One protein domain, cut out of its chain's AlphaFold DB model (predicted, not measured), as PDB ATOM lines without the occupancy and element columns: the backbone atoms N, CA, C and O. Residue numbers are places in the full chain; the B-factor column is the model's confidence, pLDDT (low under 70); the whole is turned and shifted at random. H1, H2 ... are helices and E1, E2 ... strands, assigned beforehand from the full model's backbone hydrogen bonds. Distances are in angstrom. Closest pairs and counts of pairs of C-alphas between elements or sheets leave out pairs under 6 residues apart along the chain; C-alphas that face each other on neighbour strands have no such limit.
ATOM      1  N   TYR A 144      92.672  -1.348  17.920       83.69
ATOM      2  CA  TYR A 144      91.917  -1.099  19.137       83.69
ATOM      3  C   TYR A 144      92.217  -2.207  20.132       83.69
ATOM      4  O   TYR A 144      92.142  -3.384  19.790       83.69
ATOM      5  N   GLN A 145      92.481  -1.822  21.374       81.62
ATOM      6  CA  GLN A 145      92.459  -2.738  22.500       81.62
ATOM      7  C   GLN A 145      91.367  -2.277  23.453       81.62
ATOM      8  O   GLN A 145      91.421  -1.168  23.987       81.62
ATOM      9  N   LEU A 146      90.351  -3.112  23.601       84.00
ATOM     10  CA  LEU A 146      89.143  -2.824  24.354       84.00
ATOM     11  C   LEU A 146      89.076  -3.774  25.533       84.00
ATOM     12  O   LEU A 146      89.357  -4.954  25.381       84.00
ATOM     13  N   ASP A 147      88.671  -3.269  26.687       83.25
ATOM     14  CA  ASP A 147      88.503  -4.055  27.904       83.25
ATOM     15  C   ASP A 147      87.171  -3.689  28.558       83.25
ATOM     16  O   ASP A 147      86.687  -2.561  28.429       83.25
ATOM     17  N   ARG A 148      86.585  -4.627  29.303       79.94
ATOM     18  CA  ARG A 148      85.312  -4.435  30.001       79.94
ATOM     19  C   ARG A 148      85.294  -3.211  30.918       79.94
ATOM     20  O   ARG A 148      84.241  -2.603  31.072       79.94
ATOM     21  N   SER A 149      86.427  -2.808  31.489       78.94
ATOM     22  CA  SER A 149      86.535  -1.588  32.302       78.94
ATOM     23  C   SER A 149      86.331  -0.289  31.517       78.94
ATOM     24  O   SER A 149      86.099   0.747  32.130       78.94
ATOM     25  N   MET A 150      86.451  -0.317  30.186       75.12
ATOM     26  CA  MET A 150      86.155   0.815  29.297       75.12
ATOM     27  C   MET A 150      84.710   0.799  28.786       75.12
ATOM     28  O   MET A 150      84.315   1.698  28.056       75.12
ATOM     29  N   ASN A 151      83.937  -0.243  29.098       83.44
ATOM     30  CA  ASN A 151      82.604  -0.415  28.548       83.44
ATOM     31  C   ASN A 151      81.648   0.615  29.183       83.44
ATOM     32  O   ASN A 151      81.357   0.491  30.378       83.44
ATOM     33  N   PRO A 152      81.108   1.587  28.421       85.19
ATOM     34  CA  PRO A 152      80.223   2.604  28.989       85.19
ATOM     35  C   PRO A 152      78.906   2.000  29.501       85.19
ATOM     36  O   PRO A 152      78.236   2.596  30.334       85.19
ATOM     37  N   TRP A 153      78.571   0.784  29.064       89.12
ATOM     38  CA  TRP A 153      77.375   0.030  29.438       89.12
ATOM     39  C   TRP A 153      77.538  -0.762  30.747       89.12
ATOM     40  O   TRP A 153      76.667  -1.559  31.109       89.12
ATOM     41  N   ASN A 154      78.666  -0.611  31.451       83.19
ATOM     42  CA  ASN A 154      78.910  -1.327  32.697       83.19
ATOM     43  C   ASN A 154      77.843  -0.983  33.752       83.19
ATOM     44  O   ASN A 154      77.497   0.175  33.959       83.19
ATOM     45  N   GLY A 155      77.312  -2.006  34.424       82.19
ATOM     46  CA  GLY A 155      76.205  -1.858  35.375       82.19
ATOM     47  C   GLY A 155      74.813  -1.768  34.737       82.19
ATOM     48  O   GLY A 155      73.825  -1.800  35.464       82.19
ATOM     49  N   MET A 156      74.711  -1.731  33.404       82.25
ATOM     50  CA  MET A 156      73.430  -1.659  32.685       82.25
ATOM     51  C   MET A 156      72.994  -3.004  32.092       82.25
ATOM     52  O   MET A 156      71.958  -3.089  31.451       82.25
ATOM     53  N   SER A 157      73.754  -4.073  32.310       78.25
ATOM     54  CA  SER A 157      73.486  -5.422  31.791       78.25
ATOM     55  C   SER A 157      73.198  -6.427  32.916       78.25
ATOM     56  O   SER A 157      73.588  -7.587  32.838       78.25
ATOM     57  N   ALA A 158      72.594  -5.983  34.025       80.62
ATOM     58  CA  ALA A 158      72.392  -6.840  35.199       80.62
ATOM     59  C   ALA A 158      71.298  -7.902  34.987       80.62
ATOM     60  O   ALA A 158      71.245  -8.894  35.713       80.62
ATOM     61  N   THR A 159      70.421  -7.699  34.002       86.06
ATOM     62  CA  THR A 159      69.353  -8.632  33.627       86.06
ATOM     63  C   THR A 159      69.282  -8.775  32.110       86.06
ATOM     64  O   THR A 159      69.565  -7.818  31.391       86.06
ATOM     65  N   SER A 160      68.818  -9.927  31.617       84.38
ATOM     66  CA  SER A 160      68.633 -10.163  30.175       84.38
ATOM     67  C   SER A 160      67.702  -9.133  29.530       84.38
ATOM     68  O   SER A 160      67.962  -8.666  28.429       84.38
ATOM     69  N   LEU A 210      75.256  -3.915  17.716       97.25
ATOM     70  CA  LEU A 210      75.357  -5.153  16.959       97.25
ATOM     71  C   LEU A 210      76.525  -5.986  17.457       97.25
ATOM     72  O   LEU A 210      77.657  -5.512  17.524       97.25
ATOM     73  N   ASN A 211      76.247  -7.248  17.775       95.88
ATOM     74  CA  ASN A 211      77.281  -8.221  18.089       95.88
ATOM     75  C   ASN A 211      78.011  -8.654  16.816       95.88
ATOM     76  O   ASN A 211      77.498  -9.456  16.034       95.88
ATOM     77  N   VAL A 212      79.221  -8.124  16.634       96.94
ATOM     78  CA  VAL A 212      80.070  -8.420  15.474       96.94
ATOM     79  C   VAL A 212      80.962  -9.640  15.691       96.94
ATOM     80  O   VAL A 212      81.538 -10.142  14.735       96.94
ATOM     81  N   THR A 213      81.042 -10.186  16.910       94.94
ATOM     82  CA  THR A 213      81.844 -11.393  17.175       94.94
ATOM     83  C   THR A 213      81.219 -12.669  16.611       94.94
ATOM     84  O   THR A 213      81.869 -13.715  16.562       94.94
ATOM     85  N   ASN A 214      79.934 -12.604  16.253       93.44
ATOM     86  CA  ASN A 214      79.121 -13.721  15.775       93.44
ATOM     87  C   ASN A 214      78.346 -13.384  14.489       93.44
ATOM     88  O   ASN A 214      77.409 -14.104  14.155       93.44
ATOM     89  N   ILE A 215      78.692 -12.298  13.792       95.56
ATOM     90  CA  ILE A 215      78.037 -11.961  12.523       95.56
ATOM     91  C   ILE A 215      78.407 -13.005  11.462       95.56
ATOM     92  O   ILE A 215      79.581 -13.342  11.302       95.56
ATOM     93  N   ALA A 216      77.415 -13.562  10.769       96.38
ATOM     94  CA  ALA A 216      77.671 -14.585   9.761       96.38
ATOM     95  C   ALA A 216      78.264 -13.965   8.485       96.38
ATOM     96  O   ALA A 216      77.979 -12.820   8.131       96.38
ATOM     97  N   THR A 217      79.079 -14.727   7.755       96.00
ATOM     98  CA  THR A 217      79.633 -14.292   6.465       96.00
ATOM     99  C   THR A 217      78.508 -13.867   5.518       96.00
ATOM    100  O   THR A 217      77.556 -14.618   5.304       96.00
ATOM    101  N   LYS A 218      78.627 -12.666   4.936       94.94
ATOM    102  CA  LYS A 218      77.621 -12.000   4.081       94.94
ATOM    103  C   LYS A 218      76.318 -11.584   4.775       94.94
ATOM    104  O   LYS A 218      75.482 -10.972   4.114       94.94
ATOM    105  N   GLU A 219      76.129 -11.865   6.063       97.56
ATOM    106  CA  GLU A 219      75.031 -11.273   6.831       97.56
ATOM    107  C   GLU A 219      75.281  -9.771   6.950       97.56
ATOM    108  O   GLU A 219      76.365  -9.366   7.362       97.56
ATOM    109  N   GLU A 220      74.298  -8.952   6.584       98.25
ATOM    110  CA  GLU A 220      74.359  -7.492   6.662       98.25
ATOM    111  C   GLU A 220      73.318  -6.988   7.665       98.25
ATOM    112  O   GLU A 220      72.169  -7.434   7.662       98.25
ATOM    113  N   LYS A 221      73.719  -6.052   8.524       98.38
ATOM    114  CA  LYS A 221      72.859  -5.417   9.527       98.38
ATOM    115  C   LYS A 221      73.027  -3.905   9.488       98.38
ATOM    116  O   LYS A 221      74.137  -3.398   9.320       98.38
ATOM    117  N   SER A 222      71.918  -3.189   9.656       98.25
ATOM    118  CA  SER A 222      71.927  -1.730   9.779       98.25
ATOM    119  C   SER A 222      72.321  -1.329  11.197       98.25
ATOM    120  O   SER A 222      71.775  -1.858  12.164       98.25
ATOM    121  N   ILE A 223      73.280  -0.412  11.306       98.62
ATOM    122  CA  ILE A 223      73.684   0.198  12.576       98.62
ATOM    123  C   ILE A 223      72.770   1.388  12.878       98.62
ATOM    124  O   ILE A 223      72.412   1.592  14.029       98.62
ATOM    125  N   GLY A 224      72.388   2.169  11.866       98.44
ATOM    126  CA  GLY A 224      71.614   3.403  12.009       98.44
ATOM    127  C   GLY A 224      72.044   4.450  10.983       98.44
ATOM    128  O   GLY A 224      72.679   4.114   9.982       98.44
ATOM    129  N   HIS A 225      71.716   5.715  11.239       98.56
ATOM    130  CA  HIS A 225      72.120   6.857  10.421       98.56
ATOM    131  C   HIS A 225      72.911   7.880  11.241       98.56
ATOM    132  O   HIS A 225      72.643   8.079  12.428       98.56
ATOM    133  N   TYR A 226      73.868   8.537  10.592       97.94
ATOM    134  CA  TYR A 226      74.559   9.729  11.087       97.94
ATOM    135  C   TYR A 226      74.263  10.928  10.176       97.94
ATOM    136  O   TYR A 226      73.834  10.732   9.043       97.94
ATOM    137  N   ASP A 227      74.507  12.156  10.638       95.94
ATOM    138  CA  ASP A 227      74.481  13.349   9.779       95.94
ATOM    139  C   ASP A 227      75.846  13.543   9.083       95.94
ATOM    140  O   ASP A 227      76.825  13.904   9.751       95.94
ATOM    141  N   PRO A 228      75.949  13.354   7.750       93.00
ATOM    142  CA  PRO A 228      77.213  13.504   7.028       93.00
ATOM    143  C   PRO A 228      77.790  14.920   7.050       93.00
ATOM    144  O   PRO A 228      78.992  15.091   6.856       93.00
ATOM    145  N   ASN A 229      76.967  15.940   7.305       90.00
ATOM    146  CA  ASN A 229      77.435  17.324   7.390       90.00
ATOM    147  C   ASN A 229      78.153  17.603   8.714       90.00
ATOM    148  O   ASN A 229      79.019  18.474   8.775       90.00
ATOM    149  N   LEU A 230      77.798  16.867   9.771       84.38
ATOM    150  CA  LEU A 230      78.399  16.997  11.098       84.38
ATOM    151  C   LEU A 230      79.526  15.983  11.341       84.38
ATOM    152  O   LEU A 230      80.385  16.223  12.189       84.38
ATOM    153  N   PHE A 231      79.556  14.887  10.577       81.88
ATOM    154  CA  PHE A 231      80.606  13.864  10.595       81.88
ATOM    155  C   PHE A 231      81.250  13.682   9.207       81.88
ATOM    156  O   PHE A 231      81.011  12.678   8.536       81.88
ATOM    157  N   PRO A 232      82.118  14.614   8.770       68.94
ATOM    158  CA  PRO A 232      82.823  14.464   7.499       68.94
ATOM    159  C   PRO A 232      83.932  13.398   7.543       68.94
ATOM    160  O   PRO A 232      84.352  12.919   6.493       68.94
ATOM    161  N   ASP A 233      84.425  13.027   8.732       84.56
ATOM    162  CA  ASP A 233      85.459  11.998   8.900       84.56
ATOM    163  C   ASP A 233      84.867  10.705   9.478       84.56
ATOM    164  O   ASP A 233      84.673  10.554  10.690       84.56
ATOM    165  N   THR A 234      84.627   9.728   8.603       91.44
ATOM    166  CA  THR A 234      84.096   8.408   8.977       91.44
ATOM    167  C   THR A 234      85.050   7.600   9.853       91.44
ATOM    168  O   THR A 234      84.635   6.624  10.475       91.44
ATOM    169  N   LYS A 235      86.325   7.989   9.955       88.62
ATOM    170  CA  LYS A 235      87.289   7.329  10.838       88.62
ATOM    171  C   LYS A 235      87.010   7.652  12.304       88.62
ATOM    172  O   LYS A 235      87.081   6.758  13.142       88.62
ATOM    173  N   VAL A 236      86.646   8.903  12.600       85.12
ATOM    174  CA  VAL A 236      86.197   9.329  13.939       85.12
ATOM    175  C   VAL A 236      84.900   8.613  14.302       85.12
ATOM    176  O   VAL A 236      84.734   8.141  15.424       85.12
ATOM    177  N   LEU A 237      84.002   8.478  13.328       92.50
ATOM    178  CA  LEU A 237      82.753   7.753  13.502       92.50
ATOM    179  C   LEU A 237      82.986   6.259  13.779       92.50
ATOM    180  O   LEU A 237      82.386   5.707  14.697       92.50
ATOM    181  N   LEU A 238      83.893   5.603  13.050       95.38
ATOM    182  CA  LEU A 238      84.273   4.214  13.318       95.38
ATOM    183  C   LEU A 238      84.883   4.040  14.718       95.38
ATOM    184  O   LEU A 238      84.519   3.099  15.423       95.38
ATOM    185  N   ASP A 239      85.770   4.951  15.129       90.62
ATOM    186  CA  ASP A 239      86.366   4.946  16.472       90.62
ATOM    187  C   ASP A 239      85.282   5.053  17.555       90.62
ATOM    188  O   ASP A 239      85.271   4.255  18.496       90.62
ATOM    189  N   PHE A 240      84.303   5.944  17.364       91.81
ATOM    190  CA  PHE A 240      83.129   6.052  18.230       91.81
ATOM    191  C   PHE A 240      82.342   4.733  18.304       91.81
ATOM    192  O   PHE A 240      82.089   4.222  19.397       91.81
ATOM    193  N   LEU A 241      81.996   4.142  17.155       96.50
ATOM    194  CA  LEU A 241      81.208   2.909  17.109       96.50
ATOM    195  C   LEU A 241      81.889   1.749  17.855       96.50
ATOM    196  O   LEU A 241      81.209   0.955  18.508       96.50
ATOM    197  N   ILE A 242      83.217   1.661  17.776       94.88
ATOM    198  CA  ILE A 242      84.011   0.600  18.402       94.88
ATOM    199  C   ILE A 242      84.225   0.867  19.897       94.88
ATOM    200  O   ILE A 242      83.909   0.009  20.723       94.88
ATOM    201  N   ARG A 243      84.749   2.045  20.269       89.56
ATOM    202  CA  ARG A 243      85.125   2.349  21.665       89.56
ATOM    203  C   ARG A 243      83.935   2.383  22.603       89.56
ATOM    204  O   ARG A 243      84.035   1.902  23.724       89.56
ATOM    205  N   TYR A 244      82.812   2.915  22.133       92.38
ATOM    206  CA  TYR A 244      81.597   3.018  22.936       92.38
ATOM    207  C   TYR A 244      80.702   1.779  22.810       92.38
ATOM    208  O   TYR A 244      79.552   1.790  23.247       92.38
ATOM    209  N   CYS A 245      81.230   0.692  22.235       94.25
ATOM    210  CA  CYS A 245      80.559  -0.598  22.090       94.25
ATOM    211  C   CYS A 245      79.164  -0.494  21.450       94.25
ATOM    212  O   CYS A 245      78.234  -1.204  21.856       94.25
ATOM    213  N   ILE A 246      79.020   0.389  20.453       96.88
ATOM    214  CA  ILE A 246      77.892   0.325  19.519       96.88
ATOM    215  C   ILE A 246      78.068  -0.920  18.648       96.88
ATOM    216  O   ILE A 246      77.159  -1.731  18.513       96.88
ATOM    217  N   LEU A 247      79.283  -1.169  18.164       97.44
ATOM    218  CA  LEU A 247      79.677  -2.493  17.699       97.44
ATOM    219  C   LEU A 247      80.213  -3.281  18.896       97.44
ATOM    220  O   LEU A 247      81.238  -2.935  19.479       97.44
ATOM    221  N   ILE A 248      79.493  -4.330  19.288       95.56
ATOM    222  CA  ILE A 248      79.864  -5.204  20.402       95.56
ATOM    223  C   ILE A 248      80.924  -6.180  19.891       95.56
ATOM    224  O   ILE A 248      80.630  -7.139  19.176       95.56
ATOM    225  N   THR A 249      82.168  -5.889  20.249       94.19
ATOM    226  CA  THR A 249      83.388  -6.570  19.792       94.19
ATOM    227  C   THR A 249      83.963  -7.531  20.837       94.19
ATOM    228  O   THR A 249      84.853  -8.324  20.539       94.19
ATOM    229  N   PHE A 250      83.422  -7.514  22.056       89.56
ATOM    230  CA  PHE A 250      83.675  -8.494  23.108       89.56
ATOM    231  C   PHE A 250      82.426  -8.651  23.982       89.56
ATOM    232  O   PHE A 250      81.607  -7.737  24.077       89.56
ATOM    233  N   ILE A 251      82.285  -9.807  24.636       79.38
ATOM    234  CA  ILE A 251      81.137 -10.115  25.510       79.38
ATOM    235  C   ILE A 251      81.562 -10.190  26.988       79.38
ATOM    236  O   ILE A 251      80.772  -9.871  27.873       79.38
ATOM    237  N   HIS A 252      82.817 -10.563  27.283       73.06
ATOM    238  CA  HIS A 252      83.225 -10.904  28.651       73.06
ATOM    239  C   HIS A 252      84.440 -10.150  29.186       73.06
ATOM    240  O   HIS A 252      84.319  -9.546  30.253       73.06
ATOM    241  N   THR A 253      85.591 -10.185  28.510       81.81
ATOM    242  CA  THR A 253      86.814  -9.570  29.052       81.81
ATOM    243  C   THR A 253      87.303  -8.435  28.184       81.81
ATOM    244  O   THR A 253      87.225  -7.282  28.597       81.81
ATOM    245  N   ASP A 254      87.747  -8.750  26.977       84.50
ATOM    246  CA  ASP A 254      88.496  -7.820  26.150       84.50
ATOM    247  C   ASP A 254      88.494  -8.256  24.680       84.50
ATOM    248  O   ASP A 254      88.128  -9.389  24.337       84.50
ATOM    249  N   ALA A 255      88.879  -7.326  23.812       89.56
ATOM    250  CA  ALA A 255      89.142  -7.593  22.410       89.56
ATOM    251  C   ALA A 255      90.302  -6.759  21.873       89.56
ATOM    252  O   ALA A 255      90.519  -5.610  22.261       89.56
ATOM    253  N   GLU A 256      90.985  -7.345  20.903       88.44
ATOM    254  CA  GLU A 256      91.939  -6.687  20.023       88.44
ATOM    255  C   GLU A 256      91.303  -6.598  18.635       88.44
ATOM    256  O   GLU A 256      90.762  -7.586  18.148       88.44
ATOM    257  N   ILE A 257      91.315  -5.427  18.002       92.88
ATOM    258  CA  ILE A 257      90.691  -5.215  16.688       92.88
ATOM    259  C   ILE A 257      91.671  -4.482  15.801       92.88
ATOM    260  O   ILE A 257      92.178  -3.442  16.198       92.88
ATOM    261  N   GLU A 258      91.874  -4.969  14.586       89.12
ATOM    262  CA  GLU A 258      92.711  -4.346  13.579       89.12
ATOM    263  C   GLU A 258      91.891  -3.931  12.348       89.12
ATOM    264  O   GLU A 258      91.157  -4.750  11.796       89.12
ATOM    265  N   ILE A 259      92.038  -2.688  11.884       91.94
ATOM    266  CA  ILE A 259      91.582  -2.265  10.552       91.94
ATOM    267  C   ILE A 259      92.668  -2.668   9.556       91.94
ATOM    268  O   ILE A 259      93.755  -2.092   9.562       91.94
ATOM    269  N   PHE A 260      92.379  -3.640   8.697       87.69
ATOM    270  CA  PHE A 260      93.362  -4.157   7.740       87.69
ATOM    271  C   PHE A 260      93.127  -3.670   6.306       87.69
ATOM    272  O   PHE A 260      94.016  -3.801   5.468       87.69
ATOM    273  N   ASP A 261      91.957  -3.096   6.015       90.62
ATOM    274  CA  ASP A 261      91.671  -2.482   4.720       90.62
ATOM    275  C   ASP A 261      90.691  -1.306   4.856       90.62
ATOM    276  O   ASP A 261      89.807  -1.299   5.718       90.62
ATOM    277  N   ARG A 262      90.853  -0.307   3.986       92.62
ATOM    278  CA  ARG A 262      89.987   0.872   3.872       92.62
ATOM    279  C   ARG A 262      89.842   1.231   2.402       92.62
ATOM    280  O   ARG A 262      90.834   1.511   1.730       92.62
ATOM    281  N   GLN A 263      88.607   1.300   1.927       92.88
ATOM    282  CA  GLN A 263      88.289   1.588   0.533       92.88
ATOM    283  C   GLN A 263      87.250   2.699   0.444       92.88
ATOM    284  O   GLN A 263      86.233   2.667   1.131       92.88
ATOM    285  N   GLN A 264      87.479   3.657  -0.450       93.56
ATOM    286  CA  GLN A 264      86.464   4.628  -0.844       93.56
ATOM    287  C   GLN A 264      85.914   4.227  -2.214       93.56
ATOM    288  O   GLN A 264      86.666   4.085  -3.178       93.56
ATOM    289  N   MET A 265      84.602   4.025  -2.297       93.00
ATOM    290  CA  MET A 265      83.908   3.526  -3.482       93.00
ATOM    291  C   MET A 265      82.722   4.434  -3.799       93.00
ATOM    292  O   MET A 265      81.599   4.190  -3.360       93.00
ATOM    293  N   GLY A 266      82.969   5.498  -4.565       93.88
ATOM    294  CA  GLY A 266      81.929   6.455  -4.938       93.88
ATOM    295  C   GLY A 266      81.356   7.179  -3.719       93.88
ATOM    296  O   GLY A 266      82.050   7.971  -3.088       93.88
ATOM    297  N   ASP A 267      80.089   6.915  -3.401       95.75
ATOM    298  CA  ASP A 267      79.370   7.488  -2.259       95.75
ATOM    299  C   ASP A 267      79.515   6.671  -0.969       95.75
ATOM    300  O   ASP A 267      78.767   6.892  -0.018       95.75
ATOM    301  N   ARG A 268      80.453   5.720  -0.931       97.06
ATOM    302  CA  ARG A 268      80.660   4.833   0.212       97.06
ATOM    303  C   ARG A 268      82.092   4.840   0.682       97.06
ATOM    304  O   ARG A 268      83.029   4.903  -0.115       97.06
ATOM    305  N   GLU A 269      82.231   4.647   1.977       96.94
ATOM    306  CA  GLU A 269      83.497   4.365   2.615       96.94
ATOM    307  C   GLU A 269      83.406   3.063   3.408       96.94
ATOM    308  O   GLU A 269      82.490   2.865   4.205       96.94
ATOM    309  N   VAL A 270      84.328   2.143   3.138       97.56
ATOM    310  CA  VAL A 270      84.314   0.774   3.651       97.56
ATOM    311  C   VAL A 270      85.581   0.529   4.452       97.56
ATOM    312  O   VAL A 270      86.683   0.750   3.957       97.56
ATOM    313  N   TYR A 271      85.419   0.013   5.663       96.94
ATOM    314  CA  TYR A 271      86.506  -0.437   6.524       96.94
ATOM    315  C   TYR A 271      86.368  -1.937   6.733       96.94
ATOM    316  O   TYR A 271      85.290  -2.391   7.113       96.94
ATOM    317  N   GLN A 272      87.433  -2.699   6.507       96.94
ATOM    318  CA  GLN A 272      87.487  -4.116   6.861       96.94
ATOM    319  C   GLN A 272      88.314  -4.285   8.128       96.94
ATOM    320  O   GLN A 272      89.423  -3.754   8.247       96.94
ATOM    321  N   LEU A 273      87.743  -5.013   9.079       97.25
ATOM    322  CA  LEU A 273      88.291  -5.205  10.404       97.25
ATOM    323  C   LEU A 273      88.385  -6.692  10.714       97.25
ATOM    324  O   LEU A 273      87.490  -7.474  10.386       97.25
ATOM    325  N   LYS A 274      89.465  -7.074  11.383       94.94
ATOM    326  CA  LYS A 274      89.623  -8.384  12.011       94.94
ATOM    327  C   LYS A 274      89.779  -8.168  13.503       94.94
ATOM    328  O   LYS A 274      90.384  -7.186  13.920       94.94
ATOM    329  N   GLY A 275      89.225  -9.054  14.306       93.62
ATOM    330  CA  GLY A 275      89.308  -8.950  15.747       93.62
ATOM    331  C   GLY A 275      89.509 -10.297  16.402       93.62
ATOM    332  O   GLY A 275      89.241 -11.349  15.826       93.62
ATOM    333  N   VAL A 276      89.983 -10.229  17.632       90.81
ATOM    334  CA  VAL A 276      90.188 -11.352  18.527       90.81
ATOM    335  C   VAL A 276      89.491 -10.987  19.823       90.81
ATOM    336  O   VAL A 276      89.849  -9.985  20.435       90.81
ATOM    337  N   HIS A 277      88.479 -11.752  20.234       89.19
ATOM    338  CA  HIS A 277      87.861 -11.553  21.543       89.19
ATOM    339  C   HIS A 277      88.273 -12.662  22.497       89.19
ATOM    340  O   HIS A 277      88.332 -13.840  22.126       89.19
ATOM    341  N   HIS A 278      88.507 -12.273  23.741       82.94
ATOM    342  CA  HIS A 278      88.843 -13.182  24.818       82.94
ATOM    343  C   HIS A 278      87.625 -13.396  25.728       82.94
ATOM    344  O   HIS A 278      86.837 -12.481  25.991       82.94
ATOM    345  N   TYR A 279      87.426 -14.639  26.167       81.75
ATOM    346  CA  TYR A 279      86.338 -15.009  27.074       81.75
ATOM    347  C   TYR A 279      86.725 -16.178  27.983       81.75
ATOM    348  O   TYR A 279      87.689 -16.891  27.718       81.75
ATOM    349  N   TYR A 280      85.973 -16.372  29.069       77.56
ATOM    350  CA  TYR A 280      86.243 -17.407  30.067       77.56
ATOM    351  C   TYR A 280      84.990 -18.243  30.325       77.56
ATOM    352  O   TYR A 280      83.958 -17.705  30.714       77.56
ATOM    353  N   THR A 281      85.095 -19.558  30.142       72.75
ATOM    354  CA  THR A 281      84.062 -20.537  30.539       72.75
ATOM    355  C   THR A 281      84.532 -21.472  31.653       72.75
ATOM    356  O   THR A 281      83.689 -22.045  32.323       72.75
ATOM    357  N   ASN A 282      85.853 -21.587  31.847       82.94
ATOM    358  CA  ASN A 282      86.609 -22.227  32.944       82.94
ATOM    359  C   ASN A 282      88.120 -21.974  32.742       82.94
ATOM    360  O   ASN A 282      88.898 -21.938  33.689       82.94
ATOM    361  N   GLU A 283      88.513 -21.750  31.487       82.06
ATOM    362  CA  GLU A 283      89.844 -21.358  31.027       82.06
ATOM    363  C   GLU A 283      89.747 -20.180  30.043       82.06
ATOM    364  O   GLU A 283      88.650 -19.839  29.580       82.06
ATOM    365  N   LYS A 284      90.885 -19.542  29.730       82.31
ATOM    366  CA  LYS A 284      90.940 -18.455  28.743       82.31
ATOM    367  C   LYS A 284      90.712 -19.032  27.346       82.31
ATOM    368  O   LYS A 284      91.490 -19.858  26.885       82.31
ATOM    369  N   ASN A 285      89.681 -18.545  26.673       87.44
ATOM    370  CA  ASN A 285      89.365 -18.857  25.289       87.44
ATOM    371  C   ASN A 285      89.574 -17.623  24.412       87.44
ATOM    372  O   ASN A 285      89.445 -16.483  24.870       87.44
ATOM    373  N   THR A 286      89.853 -17.875  23.139       88.56
ATOM    374  CA  THR A 286      90.096 -16.853  22.128       88.56
ATOM    375  C   THR A 286      89.290 -17.196  20.884       88.56
ATOM    376  O   THR A 286      89.335 -18.336  20.424       88.56
ATOM    377  N   LYS A 287      88.567 -16.223  20.327       92.25
ATOM    378  CA  LYS A 287      87.857 -16.390  19.056       92.25
ATOM    379  C   LYS A 287      88.150 -15.226  18.118       92.25
ATOM    380  O   LYS A 287      87.919 -14.065  18.457       92.25
ATOM    381  N   GLU A 288      88.626 -15.572  16.930       95.12
ATOM    382  CA  GLU A 288      88.842 -14.634  15.833       95.12
ATOM    383  C   GLU A 288      87.537 -14.371  15.076       95.12
ATOM    384  O   GLU A 288      86.660 -15.236  14.986       95.12
ATOM    385  N   TYR A 289      87.401 -13.166  14.534       95.81
ATOM    386  CA  TYR A 289      86.262 -12.762  13.715       95.81
ATOM    387  C   TYR A 289      86.666 -11.660  12.735       95.81
ATOM    388  O   TYR A 289      87.645 -10.944  12.949       95.81
ATOM    389  N   GLN A 290      85.913 -11.523  11.645       97.44
ATOM    390  CA  GLN A 290      86.117 -10.481  10.643       97.44
ATOM    391  C   GLN A 290      84.783  -9.882  10.224       97.44
ATOM    392  O   GLN A 290      83.771 -10.572  10.118       97.44
ATOM    393  N   PHE A 291      84.784  -8.578   9.993       98.25
ATOM    394  CA  PHE A 291      83.605  -7.837   9.582       98.25
ATOM    395  C   PHE A 291      84.022  -6.595   8.803       98.25
ATOM    396  O   PHE A 291      85.138  -6.098   8.939       98.25
ATOM    397  N   LYS A 292      83.112  -6.067   7.988       98.06
ATOM    398  CA  LYS A 292      83.265  -4.750   7.368       98.06
ATOM    399  C   LYS A 292      82.209  -3.791   7.876       98.06
ATOM    400  O   LYS A 292      81.059  -4.185   8.061       98.06
ATOM    401  N   VAL A 293      82.594  -2.533   8.039       98.50
ATOM    402  CA  VAL A 293      81.692  -1.409   8.306       98.50
ATOM    403  C   VAL A 293      81.631  -0.551   7.052       98.50
ATOM    404  O   VAL A 293      82.664  -0.228   6.469       98.50
ATOM    405  N   THR A 294      80.423  -0.219   6.607       98.56
ATOM    406  CA  THR A 294      80.180   0.618   5.426       98.56
ATOM    407  C   THR A 294      79.428   1.874   5.835       98.56
ATOM    408  O   THR A 294      78.347   1.786   6.416       98.56
ATOM    409  N   PHE A 295      79.988   3.028   5.485       98.38
ATOM    410  CA  PHE A 295      79.385   4.344   5.642       98.38
ATOM    411  C   PHE A 295      78.919   4.854   4.284       98.38
ATOM    412  O   PHE A 295      79.705   4.911   3.337       98.38
ATOM    413  N   PHE A 296      77.656   5.246   4.180       98.00
ATOM    414  CA  PHE A 296      77.095   5.854   2.979       98.00
ATOM    415  C   PHE A 296      77.151   7.377   3.129       98.00
ATOM    416  O   PHE A 296      76.391   7.968   3.889       98.00
ATOM    417  N   LEU A 297      78.068   8.022   2.410       96.06
ATOM    418  CA  LEU A 297      78.465   9.423   2.600       96.06
ATOM    419  C   LEU A 297      77.371  10.437   2.234       96.06
ATOM    420  O   LEU A 297      77.442  11.593   2.634       96.06
ATOM    421  N   LYS A 298      76.364  10.026   1.452       95.62
ATOM    422  CA  LYS A 298      75.230  10.885   1.073       95.62
ATOM    423  C   LYS A 298      74.010  10.697   1.964       95.62
ATOM    424  O   LYS A 298      73.392  11.680   2.350       95.62
ATOM    425  N   SER A 299      73.630   9.448   2.232       97.25
ATOM    426  CA  SER A 299      72.441   9.144   3.037       97.25
ATOM    427  C   SER A 299      72.715   9.178   4.536       97.25
ATOM    428  O   SER A 299      71.769   9.249   5.310       97.25
ATOM    429  N   GLY A 300      73.982   9.082   4.948       97.75
ATOM    430  CA  GLY A 300      74.350   8.897   6.345       97.75
ATOM    431  C   GLY A 300      74.075   7.490   6.870       97.75
ATOM    432  O   GLY A 300      74.245   7.244   8.055       97.75
ATOM    433  N   GLU A 301      73.649   6.543   6.030       98.56
ATOM    434  CA  GLU A 301      73.410   5.168   6.475       98.56
ATOM    435  C   GLU A 301      74.727   4.497   6.905       98.56
ATOM    436  O   GLU A 301      75.780   4.674   6.282       98.56
ATOM    437  N   MET A 302      74.661   3.697   7.967       98.62
ATOM    438  CA  MET A 302      75.763   2.886   8.471       98.62
ATOM    439  C   MET A 302      75.357   1.419   8.515       98.62
ATOM    440  O   MET A 302      74.312   1.064   9.067       98.62
ATOM    441  N   LYS A 303      76.215   0.547   7.990       98.69
ATOM    442  CA  LYS A 303      75.995  -0.903   7.998       98.69
ATOM    443  C   LYS A 303      77.219  -1.665   8.463       98.69
ATOM    444  O   LYS A 303      78.348  -1.211   8.286       98.69
ATOM    445  N   VAL A 304      76.985  -2.863   8.984       98.50
ATOM    446  CA  VAL A 304      78.020  -3.862   9.256       98.50
ATOM    447  C   VAL A 304      77.678  -5.173   8.564       98.50
ATOM    448  O   VAL A 304      76.507  -5.536   8.464       98.50
ATOM    449  N   SER A 305      78.689  -5.903   8.100       98.31
ATOM    450  CA  SER A 305      78.489  -7.256   7.582       98.31
ATOM    451  C   SER A 305      79.669  -8.179   7.850       98.31
ATOM    452  O   SER A 305      80.808  -7.709   7.851       98.31
ATOM    453  N   GLY A 306      79.414  -9.479   7.999       97.25
ATOM    454  CA  GLY A 306      80.471 -10.486   8.116       97.25
ATOM    455  C   GLY A 306      81.211 -10.710   6.798       97.25
ATOM    456  O   GLY A 306      80.605 -10.645   5.721       97.25
ATOM    457  N   ILE A 307      82.515 -10.974   6.893       92.94
ATOM    458  CA  ILE A 307      83.391 -11.294   5.750       92.94
ATOM    459  C   ILE A 307      83.656 -12.800   5.698       92.94
ATOM    460  O   ILE A 307      83.580 -13.459   6.760       92.94
TER     461      ILE A 307
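AT A GLANCE: This is residues 144 to 160 and 210 to 307 of the 307 residues of an uncharacterized protein of Leptospira ryugenii (UniProt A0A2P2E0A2). A twisted, curled sheet of six antiparallel strands wraps partly round one short helix, H1, which sits on one of its faces. The two longest strands, E4 and E5, form a long hairpin, and residues 154 to 160 stick out from the body. The printed part has 115 residues, with the named elements E1, E2, H1, E3, E4, E5, E6 along the chain. The strands stand in the order E1, E3, E4, E5, E6, E2 and the class is mostly strand. The whole is compact, with a radius of gyration of the C-alphas of 14.6 A, yet elongated, spanning 48 by 27 by 23 A.

IN THESE COORDINATES: E4, residues 268 to 280, measures 37.6 A from first to last C-alpha, and E5, residues 284 to 296, measures 38.0 A. E3, residues 254 to 265, measures 32.1 A and bends by 51 degrees at residue 260. E6, residues 301 to 306, ends with C-alpha 306 at (80.471, -10.486, 8.116). E2 is residues 220 to 226, 17.8 A long. E1, residues 144 to 147, begins with C-alpha 144 at (91.917, -1.099, 19.137). H1, residues 234 to 243, is 14.1 A long and begins with C-alpha 234 at (84.096, 8.408, 8.977).

HOW THE PARTS SIT: E3, E4, E5 and E6 form a meander, each strand the antiparallel neighbour of the one before, and E3 and E4, E4 and E5, and E5 and E6 are hairpins. E4 and E5 run at 163 degrees, with N 273 and O 291 2.8 A apart, within hydrogen-bond range. Also within that range are N 258 and O 274 between E3 and E4, 2.8 A, and N 294 and O 303 between E5 and E6, 2.8 A. The edge strands are E1, antiparallel to E3 with N 146 and O 255 at 2.8 A, and E2, antiparallel to E6 with N 221 and O 304 at 2.8 A. E1 and E2 are apart. H1 is on the sheet, making two layers, a helix on one face of a sheet. Its closest C-alphas to E5 are those of Thr 234 and Phe 295, 7.1 A apart; to E1, those of Arg 243 and Leu 146, 7.1 A. In H1 every O i to N i+4 pair is within hydrogen-bond range. Residues 210 to 211 make a short parallel pairing with residues 247 to 248.

THE WHOLE: The C-alphas of Asn 229 and Asn 282 are the two farthest apart, at 48.0 A. Residues 161 to 209 are not printed, and C-alphas 160 and 210 are 15.7 A apart across the cut. Of the links that are printed whole, none is long. The mean pLDDT of the printed part is 91.0, and residue 232 alone is under 70.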